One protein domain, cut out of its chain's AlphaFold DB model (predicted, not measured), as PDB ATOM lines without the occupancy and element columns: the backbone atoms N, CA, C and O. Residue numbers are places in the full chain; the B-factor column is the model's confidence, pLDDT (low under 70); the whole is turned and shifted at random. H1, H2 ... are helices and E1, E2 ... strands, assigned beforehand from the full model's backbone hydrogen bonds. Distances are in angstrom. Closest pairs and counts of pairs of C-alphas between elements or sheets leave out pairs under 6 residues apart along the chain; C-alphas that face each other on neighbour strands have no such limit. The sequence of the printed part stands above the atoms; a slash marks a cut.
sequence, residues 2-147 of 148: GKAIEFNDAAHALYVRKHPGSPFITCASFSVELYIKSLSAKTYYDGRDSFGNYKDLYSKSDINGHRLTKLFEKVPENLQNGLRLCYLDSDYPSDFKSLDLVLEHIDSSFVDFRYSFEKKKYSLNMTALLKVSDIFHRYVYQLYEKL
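AT A GLANCE: This is residues 2 to 147 of the 148 residues of an uncharacterized protein of Pseudoalteromonas sp. (UniProt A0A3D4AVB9). What shape do these atoms make? Six helices form a body with H2 in its middle, and the two-stranded hairpin of E1 and E2 reaches out from it as a long arm. H1 and H6 lie beside H2 as a three-helix bundle, H5 packs steeply on H2 and H6 with short H3 next to it, and H4 crosses H6. How is it made up? The 146 printed residues, mostly helix by class, have six named helices and two named strands in the order H1 H2 E1 E2 H3 H4 H5 H6, the sheet E1 - E2 being antiparallel. It is compact, with a radius of gyration of the C-alphas of 16.7 A and spans of 54 by 37 by 27 A.

HOW THE PARTS SIT: What does the first helix touch? H1, residues 2 to 15, forms a helical hairpin with H2, residues 22 to 38, at a shallow tilt of 28 degrees, opposite ways, the closest C-alphas being those of Ala 4 and Ser 31, 4.4 A. H2 also touches H6, residues 126 to 145, at a shallow tilt of 31 degrees, the same way, closest at the C-alphas of Val 32 and Ser 133, 5.3 A. How do the strands pair? E1, residues 41 to 48, and E2, residues 54 to 61, are an antiparallel hairpin at 157 degrees, with N 44 and O 58 at 2.8 A, within hydrogen-bond range. Where are the other helices? H3, residues 68 to 72, touches H5, residues 99 to 113, closest at the C-alphas of Leu 68 and Asp 107, 5.6 A. Residues 110 to 113 of H5 alone touch residues 22 to 29 of H2, at a steep tilt of 50 degrees, the closest C-alphas being those of Phe 110 and Ser 29, 6.8 A. H4, residues 77 to 88, touches H6 with residues 82 to 87 alone, at a steep tilt of 52 degrees, closest at the C-alphas of Tyr 87 and Ile 135, 6.3 A, and is apart from H1 and H2. Are the helix backbones whole? In H1 to H6 every O i to N i+4 pair is within hydrogen-bond range.

IN THESE COORDINATES: Where does the first helix begin? C-alpha 2 of H1 is at (-2.479, 4.106, 10.667). Which elements are longer, and where does the last end? H6 measures 28.5 A, H2 24.1 A, E1 21.9 A, H5 20.6 A, H1 20.1 A and E2 19.8 A; H6 ends with C-alpha 145 at (-8.034, -6.898, 4.843).

THE WHOLE: How large is it? The two C-alphas farthest apart, of Ser 50 and Asp 95, are 57.3 A apart. Which link is long, and where is confidence low? The link from H5 to H6, 12 residues, is long; the printed part has no cut, and pLDDT is under 70 at residues 92 to 94 and 147.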
ATOM      1  N   GLY A   2      -3.951   4.053  10.507       84.38
ATOM      2  CA  GLY A   2      -2.479   4.106  10.667       84.38
ATOM      3  C   GLY A   2      -1.977   4.647  12.015       84.38
ATOM      4  O   GLY A   2      -1.237   3.964  12.708       84.38
ATOM      5  N   LYS A   3      -2.509   5.787  12.479       88.38
ATOM      6  CA  LYS A   3      -2.168   6.333  13.810       88.38
ATOM      7  C   LYS A   3      -2.453   5.362  14.968       88.38
ATOM      8  O   LYS A   3      -1.694   5.316  15.923       88.38
ATOM      9  N   ALA A   4      -3.550   4.601  14.909       93.62
ATOM     10  CA  ALA A   4      -3.890   3.629  15.952       93.62
ATOM     11  C   ALA A   4      -2.862   2.487  16.020       93.62
ATOM     12  O   ALA A   4      -2.530   2.038  17.115       93.62
ATOM     13  N   ILE A   5      -2.336   2.072  14.861       94.38
ATOM     14  CA  ILE A   5      -1.276   1.065  14.740       94.38
ATOM     15  C   ILE A   5       0.015   1.594  15.359       94.38
ATOM     16  O   ILE A   5       0.551   0.961  16.254       94.38
ATOM     17  N   GLU A   6       0.445   2.802  14.994       95.94
ATOM     18  CA  GLU A   6       1.665   3.411  15.549       95.94
ATOM     19  C   GLU A   6       1.619   3.523  17.083       95.94
ATOM     20  O   GLU A   6       2.597   3.226  17.771       95.94
ATOM     21  N   PHE A   7       0.468   3.914  17.644       96.88
ATOM     22  CA  PHE A   7       0.279   3.946  19.095       96.88
ATOM     23  C   PHE A   7       0.286   2.546  19.723       96.88
ATOM     24  O   PHE A   7       0.826   2.383  20.819       96.88
ATOM     25  N   ASN A   8      -0.274   1.541  19.046       97.06
ATOM     26  CA  ASN A   8      -0.229   0.152  19.494       97.06
ATOM     27  C   ASN A   8       1.212  -0.382  19.511       97.06
ATOM     28  O   ASN A   8       1.661  -0.911  20.524       97.06
ATOM     29  N   ASP A   9       1.967  -0.172  18.436       96.69
ATOM     30  CA  ASP A   9       3.355  -0.622  18.313       96.69
ATOM     31  C   ASP A   9       4.249   0.050  19.362       96.69
ATOM     32  O   ASP A   9       5.060  -0.599  20.030       96.69
ATOM     33  N   ALA A  10       4.045   1.352  19.584       96.81
ATOM     34  CA  ALA A  10       4.708   2.074  20.659       96.81
ATOM     35  C   ALA A  10       4.358   1.488  22.036       96.81
ATOM     36  O   ALA A  10       5.246   1.336  22.876       96.81
ATOM     37  N   ALA A  11       3.094   1.123  22.280       96.25
ATOM     38  CA  ALA A  11       2.693   0.482  23.528       96.25
ATOM     39  C   ALA A  11       3.430  -0.847  23.753       96.25
ATOM     40  O   ALA A  11       3.960  -1.058  24.845       96.25
ATOM     41  N   HIS A  12       3.559  -1.693  22.727       95.81
ATOM     42  CA  HIS A  12       4.344  -2.935  22.798       95.81
ATOM     43  C   HIS A  12       5.811  -2.683  23.138       95.81
ATOM     44  O   HIS A  12       6.348  -3.269  24.083       95.81
ATOM     45  N   ALA A  13       6.451  -1.749  22.435       96.00
ATOM     46  CA  ALA A  13       7.845  -1.383  22.685       96.00
ATOM     47  C   ALA A  13       8.072  -0.811  24.100       96.00
ATOM     48  O   ALA A  13       9.168  -0.901  24.661       96.00
ATOM     49  N   LEU A  14       7.046  -0.202  24.696       95.31
ATOM     50  CA  LEU A  14       7.087   0.333  26.055       95.31
ATOM     51  C   LEU A  14       6.784  -0.732  27.116       95.31
ATOM     52  O   LEU A  14       7.327  -0.645  28.219       95.31
ATOM     53  N   TYR A  15       5.960  -1.728  26.794       93.06
ATOM     54  CA  TYR A  15       5.534  -2.778  27.717       93.06
ATOM     55  C   TYR A  15       6.669  -3.721  28.125       93.06
ATOM     56  O   TYR A  15       6.725  -4.165  29.267       93.06
ATOM     57  N   VAL A  16       7.631  -3.967  27.230       91.31
ATOM     58  CA  VAL A  16       8.809  -4.809  27.520       91.31
ATOM     59  C   VAL A  16       9.789  -4.179  28.519       91.31
ATOM     60  O   VAL A  16      10.747  -4.818  28.955       91.31
ATOM     61  N   ARG A  17       9.592  -2.909  28.891       89.56
ATOM     62  CA  ARG A  17      10.434  -2.231  29.882       89.56
ATOM     63  C   ARG A  17      10.138  -2.767  31.278       89.56
ATOM     64  O   ARG A  17       8.996  -3.038  31.624       89.56
ATOM     65  N   LYS A  18      11.160  -2.784  32.140       79.75
ATOM     66  CA  LYS A  18      11.039  -3.214  33.548       79.75
ATOM     67  C   LYS A  18       9.934  -2.474  34.322       79.75
ATOM     68  O   LYS A  18       9.326  -3.045  35.221       79.75
ATOM     69  N   HIS A  19       9.687  -1.213  33.968       79.75
ATOM     70  CA  HIS A  19       8.629  -0.382  34.536       79.75
ATOM     71  C   HIS A  19       7.928   0.390  33.410       79.75
ATOM     72  O   HIS A  19       8.378   1.486  33.053       79.75
ATOM     73  N   PRO A  20       6.859  -0.164  32.811       77.19
ATOM     74  CA  PRO A  20       6.057   0.558  31.834       77.19
ATOM     75  C   PRO A  20       5.405   1.746  32.548       77.19
ATOM     76  O   PRO A  20       4.593   1.588  33.452       77.19
ATOM     77  N   GLY A  21       5.855   2.954  32.224       82.94
ATOM     78  CA  GLY A  21       5.396   4.170  32.889       82.94
ATOM     79  C   GLY A  21       4.212   4.819  32.180       82.94
ATOM     80  O   GLY A  21       3.595   4.251  31.281       82.94
ATOM     81  N   SER A  22       3.987   6.083  32.522       85.94
ATOM     82  CA  SER A  22       3.068   7.006  31.855       85.94
ATOM     83  C   SER A  22       2.965   6.861  30.323       85.94
ATOM     84  O   SER A  22       1.844   6.795  29.819       85.94
ATOM     85  N   PRO A  23       4.076   6.741  29.563       90.25
ATOM     86  CA  PRO A  23       4.002   6.642  28.105       90.25
ATOM     87  C   PRO A  23       3.288   5.383  27.602       90.25
ATOM     88  O   PRO A  23       2.537   5.464  26.637       90.25
ATOM     89  N   PHE A  24       3.469   4.238  28.273       92.94
ATOM     90  CA  PHE A  24       2.766   2.998  27.927       92.94
ATOM     91  C   PHE A  24       1.252   3.188  28.031       92.94
ATOM     92  O   PHE A  24       0.520   2.885  27.092       92.94
ATOM     93  N   ILE A  25       0.803   3.748  29.158       90.44
ATOM     94  CA  ILE A  25      -0.617   3.958  29.450       90.44
ATOM     95  C   ILE A  25      -1.241   4.867  28.390       90.44
ATOM     96  O   ILE A  25      -2.304   4.552  27.857       90.44
ATOM     97  N   THR A  26      -0.564   5.970  28.054       90.50
ATOM     98  CA  THR A  26      -1.008   6.888  27.001       90.50
ATOM     99  C   THR A  26      -1.104   6.186  25.654       90.50
ATOM    100  O   THR A  26      -2.163   6.244  25.035       90.50
ATOM    101  N   CYS A  27      -0.041   5.506  25.218       94.69
ATOM    102  CA  CYS A  27      -0.009   4.857  23.912       94.69
ATOM    103  C   CYS A  27      -1.094   3.783  23.779       94.69
ATOM    104  O   CYS A  27      -1.876   3.831  22.834       94.69
ATOM    105  N   ALA A  28      -1.208   2.886  24.760       94.31
ATOM    106  CA  ALA A  28      -2.179   1.799  24.715       94.31
ATOM    107  C   ALA A  28      -3.635   2.280  24.856       94.31
ATOM    108  O   ALA A  28      -4.547   1.700  24.279       94.31
ATOM    109  N   SER A  29      -3.892   3.356  25.605       92.44
ATOM    110  CA  SER A  29      -5.254   3.904  25.696       92.44
ATOM    111  C   SER A  29      -5.643   4.644  24.413       92.44
ATOM    112  O   SER A  29      -6.774   4.528  23.938       92.44
ATOM    113  N   PHE A  30      -4.700   5.390  23.825       93.19
ATOM    114  CA  PHE A  30      -4.930   6.127  22.585       93.19
ATOM    115  C   PHE A  30      -5.126   5.188  21.398       93.19
ATOM    116  O   PHE A  30      -5.986   5.462  20.564       93.19
ATOM    117  N   SER A  31      -4.381   4.083  21.313       96.44
ATOM    118  CA  SER A  31      -4.600   3.085  20.263       96.44
ATOM    119  C   SER A  31      -6.033   2.549  20.315       96.44
ATOM    120  O   SER A  31      -6.718   2.594  19.295       96.44
ATOM    121  N   VAL A  32      -6.536   2.154  21.492       95.50
ATOM    122  CA  VAL A  32      -7.925   1.688  21.674       95.50
ATOM    123  C   VAL A  32      -8.937   2.764  21.267       95.50
ATOM    124  O   VAL A  32      -9.839   2.483  20.476       95.50
ATOM    125  N   GLU A  33      -8.774   4.007  21.736       94.69
ATOM    126  CA  GLU A  33      -9.640   5.131  21.342       94.69
ATOM    127  C   GLU A  33      -9.673   5.308  19.814       94.69
ATOM    128  O   GLU A  33     -10.744   5.437  19.213       94.69
ATOM    129  N   LEU A  34      -8.504   5.307  19.170       95.12
ATOM    130  CA  LEU A  34      -8.380   5.523  17.732       95.12
ATOM    131  C   LEU A  34      -8.904   4.339  16.915       95.12
ATOM    132  O   LEU A  34      -9.487   4.569  15.854       95.12
ATOM    133  N   TYR A  35      -8.753   3.102  17.395       96.50
ATOM    134  CA  TYR A  35      -9.368   1.932  16.771       96.50
ATOM    135  C   TYR A  35     -10.889   2.034  16.798       96.50
ATOM    136  O   TYR A  35     -11.508   1.926  15.742       96.50
ATOM    137  N   ILE A  36     -11.486   2.344  17.954       95.50
ATOM    138  CA  ILE A  36     -12.941   2.532  18.065       95.50
ATOM    139  C   ILE A  36     -13.417   3.606  17.083       95.50
ATOM    140  O   ILE A  36     -14.336   3.375  16.300       95.50
ATOM    141  N   LYS A  37     -12.754   4.769  17.066       95.19
ATOM    142  CA  LYS A  37     -13.104   5.863  16.147       95.19
ATOM    143  C   LYS A  37     -12.936   5.478  14.682       95.19
ATOM    144  O   LYS A  37     -13.686   5.976  13.843       95.19
ATOM    145  N   SER A  38     -11.969   4.619  14.364       94.38
ATOM    146  CA  SER A  38     -11.723   4.190  12.988       94.38
ATOM    147  C   SER A  38     -12.853   3.342  12.404       94.38
ATOM    148  O   SER A  38     -13.068   3.414  11.199       94.38
ATOM    149  N   LEU A  39     -13.632   2.642  13.238       93.56
ATOM    150  CA  LEU A  39     -14.745   1.790  12.795       93.56
ATOM    151  C   LEU A  39     -15.871   2.560  12.086       93.56
ATOM    152  O   LEU A  39     -16.622   1.972  11.315       93.56
ATOM    153  N   SER A  40     -15.988   3.868  12.324       91.75
ATOM    154  CA  SER A  40     -16.924   4.755  11.616       91.75
ATOM    155  C   SER A  40     -16.215   5.864  10.838       91.75
ATOM    156  O   SER A  40     -16.847   6.849  10.460       91.75
ATOM    157  N   ALA A  41     -14.893   5.777  10.664       91.69
ATOM    158  CA  ALA A  41     -14.135   6.838  10.019       91.69
ATOM    159  C   ALA A  41     -14.198   6.735   8.493       91.69
ATOM    160  O   ALA A  41     -14.053   5.659   7.918       91.69
ATOM    161  N   LYS A  42     -14.324   7.887   7.834       87.50
ATOM    162  CA  LYS A  42     -14.140   8.043   6.389       87.50
ATOM    163  C   LYS A  42     -12.993   9.007   6.119       87.50
ATOM    164  O   LYS A  42     -12.777   9.950   6.885       87.50
ATOM    165  N   THR A  43     -12.257   8.759   5.044       87.81
ATOM    166  CA  THR A  43     -11.157   9.620   4.594       87.81
ATOM    167  C   THR A  43     -11.687  10.666   3.625       87.81
ATOM    168  O   THR A  43     -12.456  10.347   2.721       87.81
ATOM    169  N   TYR A  44     -11.266  11.908   3.823       87.81
ATOM    170  CA  TYR A  44     -11.650  13.063   3.029       87.81
ATOM    171  C   TYR A  44     -10.402  13.767   2.510       87.81
ATOM    172  O   TYR A  44      -9.366  13.800   3.179       87.81
ATOM    173  N   TYR A  45     -10.546  14.340   1.320       89.50
ATOM    174  CA  TYR A  45      -9.537  15.148   0.658       89.50
ATOM    175  C   TYR A  45     -10.157  16.516   0.366       89.50
ATOM    176  O   TYR A  45     -11.188  16.575  -0.310       89.50
ATOM    177  N   ASP A  46      -9.568  17.588   0.890       88.38
ATOM    178  CA  ASP A  46     -10.100  18.951   0.768       88.38
ATOM    179  C   ASP A  46      -9.015  19.942   0.318       88.38
ATOM    180  O   ASP A  46      -7.818  19.658   0.395       88.38
ATOM    181  N   GLY A  47      -9.461  21.077  -0.224       80.81
ATOM    182  CA  GLY A  47      -8.639  22.170  -0.726       80.81
ATOM    183  C   GLY A  47      -7.793  21.755  -1.925       80.81
ATOM    184  O   GLY A  47      -6.772  21.104  -1.769       80.81
ATOM    185  N   ARG A  48      -8.151  22.160  -3.148       85.44
ATOM    186  CA  ARG A  48      -7.249  21.960  -4.296       85.44
ATOM    187  C   ARG A  48      -6.241  23.100  -4.405       85.44
ATOM    188  O   ARG A  48      -6.590  24.271  -4.239       85.44
ATOM    189  N   ASP A  49      -4.982  22.767  -4.656       85.62
ATOM    190  CA  ASP A  49      -3.982  23.739  -5.086       85.62
ATOM    191  C   ASP A  49      -4.130  24.084  -6.578       85.62
ATOM    192  O   ASP A  49      -4.965  23.531  -7.298       85.62
ATOM    193  N   SER A  50      -3.320  25.034  -7.046       86.19
ATOM    194  CA  SER A  50      -3.289  25.460  -8.451       86.19
ATOM    195  C   SER A  50      -2.835  24.363  -9.419       86.19
ATOM    196  O   SER A  50      -3.004  24.517 -10.624       86.19
ATOM    197  N   PHE A  51      -2.265  23.270  -8.910       85.25
ATOM    198  CA  PHE A  51      -1.806  22.112  -9.671       85.25
ATOM    199  C   PHE A  51      -2.807  20.945  -9.615       85.25
ATOM    200  O   PHE A  51      -2.572  19.904 -10.222       85.25
ATOM    201  N   GLY A  52      -3.939  21.118  -8.923       81.62
ATOM    202  CA  GLY A  52      -4.982  20.106  -8.778       81.62
ATOM    203  C   GLY A  52      -4.732  19.078  -7.672       81.62
ATOM    204  O   GLY A  52      -5.547  18.164  -7.534       81.62
ATOM    205  N   ASN A  53      -3.673  19.224  -6.869       86.38
ATOM    206  CA  ASN A  53      -3.421  18.356  -5.718       86.38
ATOM    207  C   ASN A  53      -4.299  18.765  -4.536       86.38
ATOM    208  O   ASN A  53      -4.584  19.948  -4.336       86.38
ATOM    209  N   TYR A  54      -4.695  17.788  -3.723       84.00
ATOM    210  CA  TYR A  54      -5.363  18.056  -2.452       84.00
ATOM    211  C   TYR A  54      -4.357  18.569  -1.418       84.00
ATOM    212  O   TYR A  54      -3.283  17.992  -1.252       84.00
ATOM    213  N   LYS A  55      -4.712  19.654  -0.730       84.25
ATOM    214  CA  LYS A  55      -3.920  20.294   0.325       84.25
ATOM    215  C   LYS A  55      -4.139  19.621   1.669       84.25
ATOM    216  O   LYS A  55      -3.195  19.501   2.444       84.25
ATOM    217  N   ASP A  56      -5.362  19.161   1.909       85.69
ATOM    218  CA  ASP A  56      -5.776  18.603   3.183       85.69
ATOM    219  C   ASP A  56      -6.201  17.142   3.020       85.69
ATOM    220  O   ASP A  56      -7.036  16.797   2.182       85.69
ATOM    221  N   LEU A  57      -5.635  16.281   3.865       85.38
ATOM    222  CA  LEU A  57      -6.015  14.880   4.022       85.38
ATOM    223  C   LEU A  57      -6.398  14.651   5.480       85.38
ATOM    224  O   LEU A  57      -5.569  14.802   6.380       85.38
ATOM    225  N   TYR A  58      -7.643  14.255   5.723       86.12
ATOM    226  CA  TYR A  58      -8.110  13.983   7.077       86.12
ATOM    227  C   TYR A  58      -9.112  12.832   7.125       86.12
ATOM    228  O   TYR A  58      -9.772  12.491   6.147       86.12
ATOM    229  N   SER A  59      -9.234  12.222   8.303       87.06
ATOM    230  CA  SER A  59     -10.272  11.234   8.584       87.06
ATOM    231  C   SER A  59     -11.310  11.849   9.509       87.06
ATOM    232  O   SER A  59     -10.956  12.421  10.542       87.06
ATOM    233  N   LYS A  60     -12.588  11.706   9.166       89.56
ATOM    234  CA  LYS A  60     -13.703  12.124  10.019       89.56
ATOM    235  C   LYS A  60     -14.454  10.893  10.491       89.56
ATOM    236  O   LYS A  60     -14.787  10.031   9.684       89.56
ATOM    237  N   SER A  61     -14.699  10.830  11.793       92.00
ATOM    238  CA  SER A  61     -15.482   9.785  12.448       92.00
ATOM    239  C   SER A  61     -16.754  10.393  13.025       92.00
ATOM    240  O   SER A  61     -16.723  11.514  13.534       92.00
ATOM    241  N   ASP A  62     -17.857   9.652  12.965       90.56
ATOM    242  CA  ASP A  62     -19.100  10.026  13.647       90.56
ATOM    243  C   ASP A  62     -19.058   9.683  15.154       90.56
ATOM    244  O   ASP A  62     -19.854  10.192  15.951       90.56
ATOM    245  N   ILE A  63     -18.084   8.869  15.581       92.31
ATOM    246  CA  ILE A  63     -17.853   8.511  16.981       92.31
ATOM    247  C   ILE A  63     -16.911   9.538  17.631       92.31
ATOM    248  O   ILE A  63     -15.701   9.560  17.408       92.31
ATOM    249  N   ASN A  64     -17.483  10.375  18.501       88.00
ATOM    250  CA  ASN A  64     -16.782  11.473  19.178       88.00
ATOM    251  C   ASN A  64     -16.744  11.300  20.706       88.00
ATOM    252  O   ASN A  64     -17.658  10.712  21.297       88.00
ATOM    253  N   GLY A  65     -15.718  11.880  21.342       89.00
ATOM    254  CA  GLY A  65     -15.450  11.812  22.785       89.00
ATOM    255  C   GLY A  65     -14.118  11.126  23.117       89.00
ATOM    256  O   GLY A  65     -13.334  10.837  22.212       89.00
ATOM    257  N   HIS A  66     -13.886  10.873  24.409       87.62
ATOM    258  CA  HIS A  66     -12.647  10.264  24.936       87.62
ATOM    259  C   HIS A  66     -12.884   9.140  25.956       87.62
ATOM    260  O   HIS A  66     -11.941   8.500  26.403       87.62
ATOM    261  N   ARG A  67     -14.137   8.924  26.376       89.62
ATOM    262  CA  ARG A  67     -14.484   7.875  27.342       89.62
ATOM    263  C   ARG A  67     -14.672   6.565  26.587       89.62
ATOM    264  O   ARG A  67     -15.596   6.482  25.782       89.62
ATOM    265  N   LEU A  68     -13.810   5.577  26.812       90.56
ATOM    266  CA  LEU A  68     -13.730   4.362  25.990       90.56
ATOM    267  C   LEU A  68     -15.048   3.587  25.983       90.56
ATOM    268  O   LEU A  68     -15.525   3.203  24.919       90.56
ATOM    269  N   THR A  69     -15.680   3.445  27.148       93.25
ATOM    270  CA  THR A  69     -17.009   2.830  27.298       93.25
ATOM    271  C   THR A  69     -18.056   3.539  26.436       93.25
ATOM    272  O   THR A  69     -18.741   2.912  25.634       93.25
ATOM    273  N   LYS A  70     -18.108   4.875  26.504       93.38
ATOM    274  CA  LYS A  70     -19.038   5.706  25.720       93.38
ATOM    275  C   LYS A  70     -18.734   5.746  24.232       93.38
ATOM    276  O   LYS A  70     -19.634   6.002  23.438       93.38
ATOM    277  N   LEU A  71     -17.480   5.546  23.843       94.50
ATOM    278  CA  LEU A  71     -17.115   5.393  22.441       94.50
ATOM    279  C   LEU A  71     -17.569   4.023  21.929       94.50
ATOM    280  O   LEU A  71     -18.161   3.954  20.857       94.50
ATOM    281  N   PHE A  72     -17.349   2.962  22.709       95.81
ATOM    282  CA  PHE A  72     -17.726   1.600  22.339       95.81
ATOM    283  C   PHE A  72     -19.246   1.421  22.224       95.81
ATOM    284  O   PHE A  72     -19.706   0.814  21.264       95.81
ATOM    285  N   GLU A  73     -20.031   2.050  23.106       95.75
ATOM    286  CA  GLU A  73     -21.504   2.090  23.025       95.75
ATOM    287  C   GLU A  73     -22.026   2.636  21.678       95.75
ATOM    288  O   GLU A  73     -23.120   2.275  21.250       95.75
ATOM    289  N   LYS A  74     -21.257   3.501  20.998       96.31
ATOM    290  CA  LYS A  74     -21.633   4.106  19.706       96.31
ATOM    291  C   LYS A  74     -21.236   3.263  18.494       96.31
ATOM    292  O   LYS A  74     -21.616   3.595  17.374       96.31
ATOM    293  N   VAL A  75     -20.439   2.217  18.691       95.94
ATOM    294  CA  VAL A  75     -20.054   1.296  17.617       95.94
ATOM    295  C   VAL A  75     -21.290   0.492  17.195       95.94
ATOM    296  O   VAL A  75     -22.057   0.089  18.065       95.94
ATOM    297  N   PRO A  76     -21.512   0.217  15.897       95.44
ATOM    298  CA  PRO A  76     -22.580  -0.681  15.460       95.44
ATOM    299  C   PRO A  76     -22.565  -2.029  16.200       95.44
ATOM    300  O   PRO A  76     -21.506  -2.627  16.397       95.44
ATOM    301  N   GLU A  77     -23.738  -2.522  16.601       96.25
ATOM    302  CA  GLU A  77     -23.874  -3.689  17.488       96.25
ATOM    303  C   GLU A  77     -23.185  -4.951  16.944       96.25
ATOM    304  O   GLU A  77     -22.525  -5.678  17.687       96.25
ATOM    305  N   ASN A  78     -23.253  -5.183  15.632       96.06
ATOM    306  CA  ASN A  78     -22.568  -6.298  14.978       96.06
ATOM    307  C   ASN A  78     -21.042  -6.245  15.173       96.06
ATOM    308  O   ASN A  78     -20.413  -7.279  15.398       96.06
ATOM    309  N   LEU A  79     -20.450  -5.047  15.127       96.38
ATOM    310  CA  LEU A  79     -19.016  -4.852  15.340       96.38
ATOM    311  C   LEU A  79     -18.648  -4.961  16.822       96.38
ATOM    312  O   LEU A  79     -17.620  -5.552  17.155       96.38
ATOM    313  N   GLN A  80     -19.504  -4.462  17.721       97.12
ATOM    314  CA  GLN A  80     -19.323  -4.671  19.160       97.12
ATOM    315  C   GLN A  80     -19.286  -6.166  19.498       97.12
ATOM    316  O   GLN A  80     -18.395  -6.620  20.212       97.12
ATOM    317  N   ASN A  81     -20.231  -6.938  18.959       97.06
ATOM    318  CA  ASN A  81     -20.306  -8.377  19.193       97.06
ATOM    319  C   ASN A  81     -19.086  -9.104  18.617       97.06
ATOM    320  O   ASN A  81     -18.532  -9.967  19.292       97.06
ATOM    321  N   GLY A  82     -18.602  -8.701  17.438       96.12
ATOM    322  CA  GLY A  82     -17.345  -9.213  16.886       96.12
ATOM    323  C   GLY A  82     -16.146  -8.974  17.811       96.12
ATOM    324  O   GLY A  82     -15.402  -9.906  18.105       96.12
ATOM    325  N   LEU A  83     -16.000  -7.761  18.349       96.19
ATOM    326  CA  LEU A  83     -14.941  -7.430  19.309       96.19
ATOM    327  C   LEU A  83     -15.062  -8.218  20.621       96.19
ATOM    328  O   LEU A  83     -14.054  -8.690  21.147       96.19
ATOM    329  N   ARG A  84     -16.284  -8.390  21.143       95.81
ATOM    330  CA  ARG A  84     -16.545  -9.209  22.340       95.81
ATOM    331  C   ARG A  84     -16.133 -10.662  22.117       95.81
ATOM    332  O   ARG A  84     -15.485 -11.235  22.988       95.81
ATOM    333  N   LEU A  85     -16.452 -11.234  20.956       94.62
ATOM    334  CA  LEU A  85     -16.037 -12.591  20.594       94.62
ATOM    335  C   LEU A  85     -14.512 -12.700  20.492       94.62
ATOM    336  O   LEU A  85     -13.925 -13.537  21.167       94.62
ATOM    337  N   CYS A  86     -13.843 -11.782  19.782       93.38
ATOM    338  CA  CYS A  86     -12.376 -11.763  19.715       93.38
ATOM    339  C   CYS A  86     -11.700 -11.625  21.087       93.38
ATOM    340  O   CYS A  86     -10.560 -12.064  21.260       93.38
ATOM    341  N   TYR A  87     -12.370 -10.991  22.051       93.25
ATOM    342  CA  TYR A  87     -11.896 -10.918  23.427       93.25
ATOM    343  C   TYR A  87     -12.032 -12.251  24.161       93.25
ATOM    344  O   TYR A  87     -11.080 -12.670  24.823       93.25
ATOM    345  N   LEU A  88     -13.185 -12.909  24.043       91.31
ATOM    346  CA  LEU A  88     -13.438 -14.212  24.661       91.31
ATOM    347  C   LEU A  88     -12.520 -15.300  24.094       91.31
ATOM    348  O   LEU A  88     -11.983 -16.089  24.863       91.31
ATOM    349  N   ASP A  89     -12.265 -15.270  22.787       89.75
ATOM    350  CA  ASP A  89     -11.421 -16.240  22.078       89.75
ATOM    351  C   ASP A  89      -9.913 -15.959  22.222       89.75
ATOM    352  O   ASP A  89      -9.087 -16.604  21.579       89.75
ATOM    353  N   SER A  90      -9.515 -14.953  23.006       86.00
ATOM    354  CA  SER A  90      -8.100 -14.610  23.161       86.00
ATOM    355  C   SER A  90      -7.414 -15.440  24.247       86.00
ATOM    356  O   SER A  90      -7.862 -15.471  25.391       86.00
ATOM    357  N   ASP A  91      -6.237 -15.983  23.926       79.69
ATOM    358  CA  ASP A  91      -5.396 -16.761  24.856       79.69
ATOM    359  C   ASP A  91      -4.726 -15.919  25.957       79.69
ATOM    360  O   ASP A  91      -3.953 -16.421  26.775       79.69
ATOM    361  N   TYR A  92      -4.985 -14.611  25.993       68.94
ATOM    362  CA  TYR A  92      -4.408 -13.740  27.006       68.94
ATOM    363  C   TYR A  92      -5.035 -14.018  28.380       68.94
ATOM    364  O   TYR A  92      -6.264 -13.894  28.507       68.94
ATOM    365  N   PRO A  93      -4.227 -14.253  29.433       66.81
ATOM    366  CA  PRO A  93      -4.736 -14.380  30.792       66.81
ATOM    367  C   PRO A  93      -5.517 -13.117  31.165       66.81
ATOM    368  O   PRO A  93      -5.073 -11.995  30.913       66.81
ATOM    369  N   SER A  94      -6.722 -13.303  31.701       66.06
ATOM    370  CA  SER A  94      -7.641 -12.205  31.978       66.06
ATOM    371  C   SER A  94      -8.189 -12.289  33.383       66.06
ATOM    372  O   SER A  94      -8.861 -13.256  33.737       66.06
ATOM    373  N   ASP A  95      -7.996 -11.214  34.136       76.31
ATOM    374  CA  ASP A  95      -8.693 -11.006  35.404       76.31
ATOM    375  C   ASP A  95     -10.167 -10.605  35.181       76.31
ATOM    376  O   ASP A  95     -10.976 -10.618  36.108       76.31
ATOM    377  N   PHE A  96     -10.537 -10.264  33.938       84.69
ATOM    378  CA  PHE A  96     -11.864  -9.780  33.564       84.69
ATOM    379  C   PHE A  96     -12.607 -10.786  32.680       84.69
ATOM    380  O   PHE A  96     -12.053 -11.339  31.728       84.69
ATOM    381  N   LYS A  97     -13.897 -10.988  32.972       86.62
ATOM    382  CA  LYS A  97     -14.752 -11.980  32.296       86.62
ATOM    383  C   LYS A  97     -15.291 -11.528  30.934       86.62
ATOM    384  O   LYS A  97     -15.806 -12.359  30.194       86.62
ATOM    385  N   SER A  98     -15.225 -10.237  30.609       91.88
ATOM    386  CA  SER A  98     -15.751  -9.689  29.354       91.88
ATOM    387  C   SER A  98     -15.007  -8.432  28.911       91.88
ATOM    388  O   SER A  98     -14.367  -7.756  29.722       91.88
ATOM    389  N   LEU A  99     -15.145  -8.106  27.620       94.19
ATOM    390  CA  LEU A  99     -14.620  -6.872  27.037       94.19
ATOM    391  C   LEU A  99     -15.214  -5.625  27.717       94.19
ATOM    392  O   LEU A  99     -14.494  -4.673  27.995       94.19
ATOM    393  N   ASP A 100     -16.512  -5.633  28.016       93.31
ATOM    394  CA  ASP A 100     -17.191  -4.482  28.616       93.31
ATOM    395  C   ASP A 100     -16.640  -4.164  30.020       93.31
ATOM    396  O   ASP A 100     -16.336  -3.009  30.315       93.31
ATOM    397  N   LEU A 101     -16.408  -5.189  30.852       91.25
ATOM    398  CA  LEU A 101     -15.850  -5.016  32.201       91.25
ATOM    399  C   LEU A 101     -14.417  -4.478  32.175       91.25
ATOM    400  O   LEU A 101     -14.057  -3.616  32.976       91.25
ATOM    401  N   VAL A 102     -13.580  -4.981  31.261       91.81
ATOM    402  CA  VAL A 102     -12.207  -4.477  31.146       91.81
ATOM    403  C   VAL A 102     -12.181  -3.054  30.584       91.81
ATOM    404  O   VAL A 102     -11.380  -2.243  31.043       91.81
ATOM    405  N   LEU A 103     -13.075  -2.711  29.646       92.25
ATOM    406  CA  LEU A 103     -13.194  -1.347  29.125       92.25
ATOM    407  C   LEU A 103     -13.635  -0.371  30.214       92.25
ATOM    408  O   LEU A 103     -13.078   0.719  30.292       92.25
ATOM    409  N   GLU A 104     -14.578  -0.756  31.077       89.81
ATOM    410  CA  GLU A 104     -14.988   0.050  32.231       89.81
ATOM    411  C   GLU A 104     -13.818   0.308  33.190       89.81
ATOM    412  O   GLU A 104     -13.558   1.454  33.562       89.81
ATOM    413  N   HIS A 105     -13.053  -0.738  33.518       87.38
ATOM    414  CA  HIS A 105     -11.884  -0.630  34.390       87.38
ATOM    415  C   HIS A 105     -10.764   0.246  33.798       87.38
ATOM    416  O   HIS A 105     -10.131   1.041  34.503       87.38
ATOM    417  N   ILE A 106     -10.495   0.114  32.496       87.81
ATOM    418  CA  ILE A 106      -9.489   0.927  31.803       87.81
ATOM    419  C   ILE A 106      -9.953   2.382  31.695       87.81
ATOM    420  O   ILE A 106      -9.144   3.284  31.899       87.81
ATOM    421  N   ASP A 107     -11.231   2.629  31.400       86.12
ATOM    422  CA  ASP A 107     -11.774   3.974  31.183       86.12
ATOM    423  C   ASP A 107     -11.625   4.867  32.425       86.12
ATOM    424  O   ASP A 107     -11.186   6.015  32.314       86.12
ATOM    425  N   SER A 108     -11.900   4.340  33.625       75.62
ATOM    426  CA  SER A 108     -11.633   5.071  34.873       75.62
ATOM    427  C   SER A 108     -10.138   5.348  35.060       75.62
ATOM    428  O   SER A 108      -9.731   6.470  35.363       75.62
ATOM    429  N   SER A 109      -9.308   4.336  34.805       75.88
ATOM    430  CA  SER A 109      -7.864   4.390  35.035       75.88
ATOM    431  C   SER A 109      -7.151   5.352  34.084       75.88
ATOM    432  O   SER A 109      -6.246   6.070  34.500       75.88
ATOM    433  N   PHE A 110      -7.578   5.412  32.823       76.50
ATOM    434  CA  PHE A 110      -7.038   6.314  31.808       76.50
ATOM    435  C   PHE A 110      -7.314   7.784  32.138       76.50
ATOM    436  O   PHE A 110      -6.430   8.634  32.001       76.50
ATOM    437  N   VAL A 111      -8.525   8.090  32.614       77.38
ATOM    438  CA  VAL A 111      -8.875   9.448  33.039       77.38
ATOM    439  C   VAL A 111      -8.050   9.855  34.254       77.38
ATOM    440  O   VAL A 111      -7.432  10.919  34.222       77.38
ATOM    441  N   ASP A 112      -8.015   9.021  35.294       79.12
ATOM    442  CA  ASP A 112      -7.346   9.346  36.557       79.12
ATOM    443  C   ASP A 112      -5.821   9.397  36.430       79.12
ATOM    444  O   ASP A 112      -5.182  10.236  37.066       79.12
ATOM    445  N   PHE A 113      -5.240   8.581  35.551       82.38
ATOM    446  CA  PHE A 113      -3.811   8.593  35.256       82.38
ATOM    447  C   PHE A 113      -3.292   9.984  34.843       82.38
ATOM    448  O   PHE A 113      -2.220  10.410  35.290       82.38
ATOM    449  N   ARG A 114      -4.059  10.734  34.039       78.81
ATOM    450  CA  ARG A 114      -3.677  12.094  33.602       78.81
ATOM    451  C   ARG A 114      -3.538  13.073  34.767       78.81
ATOM    452  O   ARG A 114      -2.809  14.052  34.658       78.81
ATOM    453  N   TYR A 115      -4.193  12.774  35.882       79.25
ATOM    454  CA  TYR A 115      -4.197  13.562  37.108       79.25
ATOM    455  C   TYR A 115      -3.304  12.942  38.194       79.25
ATOM    456  O   TYR A 115      -3.456  13.230  39.380       79.25
ATOM    457  N   SER A 116      -2.345  12.094  37.812       78.50
ATOM    458  CA  SER A 116      -1.377  11.477  38.733       78.50
ATOM    459  C   SER A 116      -0.557  12.500  39.533       78.50
ATOM    460  O   SER A 116      -0.212  12.249  40.688       78.50
ATOM    461  N   PHE A 117      -0.319  13.691  38.975       80.81
ATOM    462  CA  PHE A 117       0.319  14.812  39.677       80.81
ATOM    463  C   PHE A 117      -0.608  15.532  40.675       80.81
ATOM    464  O   PHE A 117      -0.135  16.285  41.521       80.81
ATOM    465  N   GLU A 118      -1.914  15.256  40.647       85.31
ATOM    466  CA  GLU A 118      -2.931  15.834  41.538       85.31
ATOM    467  C   GLU A 118      -3.252  14.914  42.730       85.31
ATOM    468  O   GLU A 118      -4.322  14.989  43.330       85.31
ATOM    469  N   LYS A 119      -2.315  14.024  43.092       76.81
ATOM    470  CA  LYS A 119      -2.436  13.038  44.187       76.81
ATOM    471  C   LYS A 119      -3.535  11.987  43.986       76.81
ATOM    472  O   LYS A 119      -3.834  11.240  44.922       76.81
ATOM    473  N   LYS A 120      -4.105  11.869  42.784       77.25
ATOM    474  CA  LYS A 120      -4.993  10.754  42.456       77.25
ATOM    475  C   LYS A 120      -4.187   9.467  42.320       77.25
ATOM    476  O   LYS A 120      -3.290   9.357  41.487       77.25
ATOM    477  N   LYS A 121      -4.528   8.479  43.147       76.69
ATOM    478  CA  LYS A 121      -4.062   7.100  42.984       76.69
ATOM    479  C   LYS A 121      -5.004   6.385  42.028       76.69
ATOM    480  O   LYS A 121      -6.215   6.547  42.132       76.69
ATOM    481  N   TYR A 122      -4.446   5.571  41.150       76.62
ATOM    482  CA  TYR A 122      -5.205   4.730  40.238       76.62
ATOM    483  C   TYR A 122      -4.590   3.329  40.245       76.62
ATOM    484  O   TYR A 122      -3.376   3.170  40.377       76.62
ATOM    485  N   SER A 123      -5.442   2.314  40.149       78.19
ATOM    486  CA  SER A 123      -5.025   0.933  39.925       78.19
ATOM    487  C   SER A 123      -5.181   0.658  38.442       78.19
ATOM    488  O   SER A 123      -6.270   0.856  37.920       78.19
ATOM    489  N   LEU A 124      -4.123   0.210  37.771       80.50
ATOM    490  CA  LEU A 124      -4.182  -0.133  36.355       80.50
ATOM    491  C   LEU A 124      -3.616  -1.529  36.132       80.50
ATOM    492  O   LEU A 124      -2.471  -1.809  36.485       80.50
ATOM    493  N   ASN A 125      -4.397  -2.370  35.462       87.25
ATOM    494  CA  ASN A 125      -3.913  -3.633  34.930       87.25
ATOM    495  C   ASN A 125      -3.287  -3.404  33.542       87.25
ATOM    496  O   ASN A 125      -3.988  -3.312  32.533       87.25
ATOM    497  N   MET A 126      -1.957  -3.268  33.498       88.38
ATOM    498  CA  MET A 126      -1.222  -2.983  32.258       88.38
ATOM    499  C   MET A 126      -1.360  -4.104  31.224       88.38
ATOM    500  O   MET A 126      -1.542  -3.819  30.044       88.38
ATOM    501  N   THR A 127      -1.337  -5.363  31.666       89.31
ATOM    502  CA  THR A 127      -1.538  -6.531  30.798       89.31
ATOM    503  C   THR A 127      -2.910  -6.484  30.136       89.31
ATOM    504  O   THR A 127      -3.021  -6.670  28.927       89.31
ATOM    505  N   ALA A 128      -3.955  -6.179  30.908       90.19
ATOM    506  CA  ALA A 128      -5.311  -6.060  30.387       90.19
ATOM    507  C   ALA A 128      -5.441  -4.902  29.384       90.19
ATOM    508  O   ALA A 128      -6.099  -5.055  28.356       90.19
ATOM    509  N   LEU A 129      -4.777  -3.769  29.639       91.94
ATOM    510  CA  LEU A 129      -4.752  -2.637  28.713       91.94
ATOM    511  C   LEU A 129      -4.077  -2.996  27.379       91.94
ATOM    512  O   LEU A 129      -4.647  -2.728  26.320       91.94
ATOM    513  N   LEU A 130      -2.909  -3.647  27.418       93.00
ATOM    514  CA  LEU A 130      -2.233  -4.102  26.200       93.00
ATOM    515  C   LEU A 130      -3.074  -5.139  25.444       93.00
ATOM    516  O   LEU A 130      -3.262  -5.012  24.238       93.00
ATOM    517  N   LYS A 131      -3.660  -6.107  26.161       92.06
ATOM    518  CA  LYS A 131      -4.569  -7.115  25.598       92.06
ATOM    519  C   LYS A 131      -5.717  -6.469  24.823       92.06
ATOM    520  O   LYS A 131      -6.023  -6.885  23.708       92.06
ATOM    521  N   VAL A 132      -6.383  -5.474  25.415       94.50
ATOM    522  CA  VAL A 132      -7.487  -4.770  24.749       94.50
ATOM    523  C   VAL A 132      -6.975  -4.059  23.498       94.50
ATOM    524  O   VAL A 132      -7.577  -4.220  22.440       94.50
ATOM    525  N   SER A 133      -5.837  -3.362  23.578       95.31
ATOM    526  CA  SER A 133      -5.195  -2.747  22.406       95.31
ATOM    527  C   SER A 133      -4.962  -3.755  21.270       95.31
ATOM    528  O   SER A 133      -5.342  -3.484  20.130       95.31
ATOM    529  N   ASP A 134      -4.460  -4.950  21.585       94.75
ATOM    530  CA  ASP A 134      -4.208  -6.022  20.611       94.75
ATOM    531  C   ASP A 134      -5.469  -6.599  19.984       94.75
ATOM    532  O   ASP A 134      -5.498  -6.916  18.795       94.75
ATOM    533  N   ILE A 135      -6.523  -6.779  20.775       95.19
ATOM    534  CA  ILE A 135      -7.799  -7.284  20.268       95.19
ATOM    535  C   ILE A 135      -8.400  -6.284  19.288       95.19
ATOM    536  O   ILE A 135      -8.822  -6.680  18.203       95.19
ATOM    537  N   PHE A 136      -8.384  -4.997  19.638       96.25
ATOM    538  CA  PHE A 136      -8.841  -3.943  18.741       96.25
ATOM    539  C   PHE A 136      -7.981  -3.862  17.478       96.25
ATOM    540  O   PHE A 136      -8.542  -3.798  16.388       96.25
ATOM    541  N   HIS A 137      -6.653  -3.937  17.604       95.69
ATOM    542  CA  HIS A 137      -5.748  -3.985  16.457       95.69
ATOM    543  C   HIS A 137      -6.100  -5.135  15.513       95.69
ATOM    544  O   HIS A 137      -6.425  -4.887  14.354       95.69
ATOM    545  N   ARG A 138      -6.107  -6.377  16.016       93.81
ATOM    546  CA  ARG A 138      -6.384  -7.573  15.206       93.81
ATOM    547  C   ARG A 138      -7.752  -7.501  14.540       93.81
ATOM    548  O   ARG A 138      -7.855  -7.751  13.345       93.81
ATOM    549  N   TYR A 139      -8.789  -7.137  15.293       95.12
ATOM    550  CA  TYR A 139     -10.149  -7.081  14.767       95.12
ATOM    551  C   TYR A 139     -10.297  -6.022  13.673       95.12
ATOM    552  O   TYR A 139     -10.813  -6.309  12.596       95.12
ATOM    553  N   VAL A 140      -9.817  -4.802  13.928       93.81
ATOM    554  CA  VAL A 140      -9.887  -3.718  12.944       93.81
ATOM    555  C   VAL A 140      -9.064  -4.072  11.711       93.81
ATOM    556  O   VAL A 140      -9.551  -3.905  10.600       93.81
ATOM    557  N   TYR A 141      -7.859  -4.618  11.882       91.00
ATOM    558  CA  TYR A 141      -7.004  -5.027  10.768       91.00
ATOM    559  C   TYR A 141      -7.668  -6.089   9.883       91.00
ATOM    560  O   TYR A 141      -7.756  -5.905   8.673       91.00
ATOM    561  N   GLN A 142      -8.258  -7.125  10.485       91.19
ATOM    562  CA  GLN A 142      -9.016  -8.149   9.761       91.19
ATOM    563  C   GLN A 142     -10.234  -7.598   9.013       91.19
ATOM    564  O   GLN A 142     -10.623  -8.158   7.990       91.19
ATOM    565  N   LEU A 143     -10.886  -6.549   9.524       89.56
ATOM    566  CA  LEU A 143     -11.978  -5.903   8.796       89.56
ATOM    567  C   LEU A 143     -11.466  -5.189   7.547       89.56
ATOM    568  O   LEU A 143     -12.128  -5.262   6.519       89.56
ATOM    569  N   TYR A 144     -10.312  -4.527   7.627       81.19
ATOM    570  CA  TYR A 144      -9.727  -3.836   6.480       81.19
ATOM    571  C   TYR A 144      -9.200  -4.811   5.424       81.19
ATOM    572  O   TYR A 144      -9.528  -4.634   4.259       81.19
ATOM    573  N   GLU A 145      -8.503  -5.884   5.808       82.38
ATOM    574  CA  GLU A 145      -8.034  -6.898   4.843       82.38
ATOM    575  C   GLU A 145      -9.171  -7.615   4.100       82.38
ATOM    576  O   GLU A 145      -8.954  -8.157   3.026       82.38
ATOM    577  N   LYS A 146     -10.385  -7.654   4.663       71.12
ATOM    578  CA  LYS A 146     -11.567  -8.231   3.996       71.12
ATOM    579  C   LYS A 146     -12.255  -7.270   3.022       71.12
ATOM    580  O   LYS A 146     -13.193  -7.687   2.344       71.12
ATOM    581  N   LEU A 147     -11.890  -5.989   3.046       58.31
ATOM    582  CA  LEU A 147     -12.466  -4.944   2.197       58.31
ATOM    583  C   LEU A 147     -11.607  -4.653   0.956       58.31
ATOM    584  O   LEU A 147     -12.115  -3.995   0.046       58.31
TER     585      LEU A 147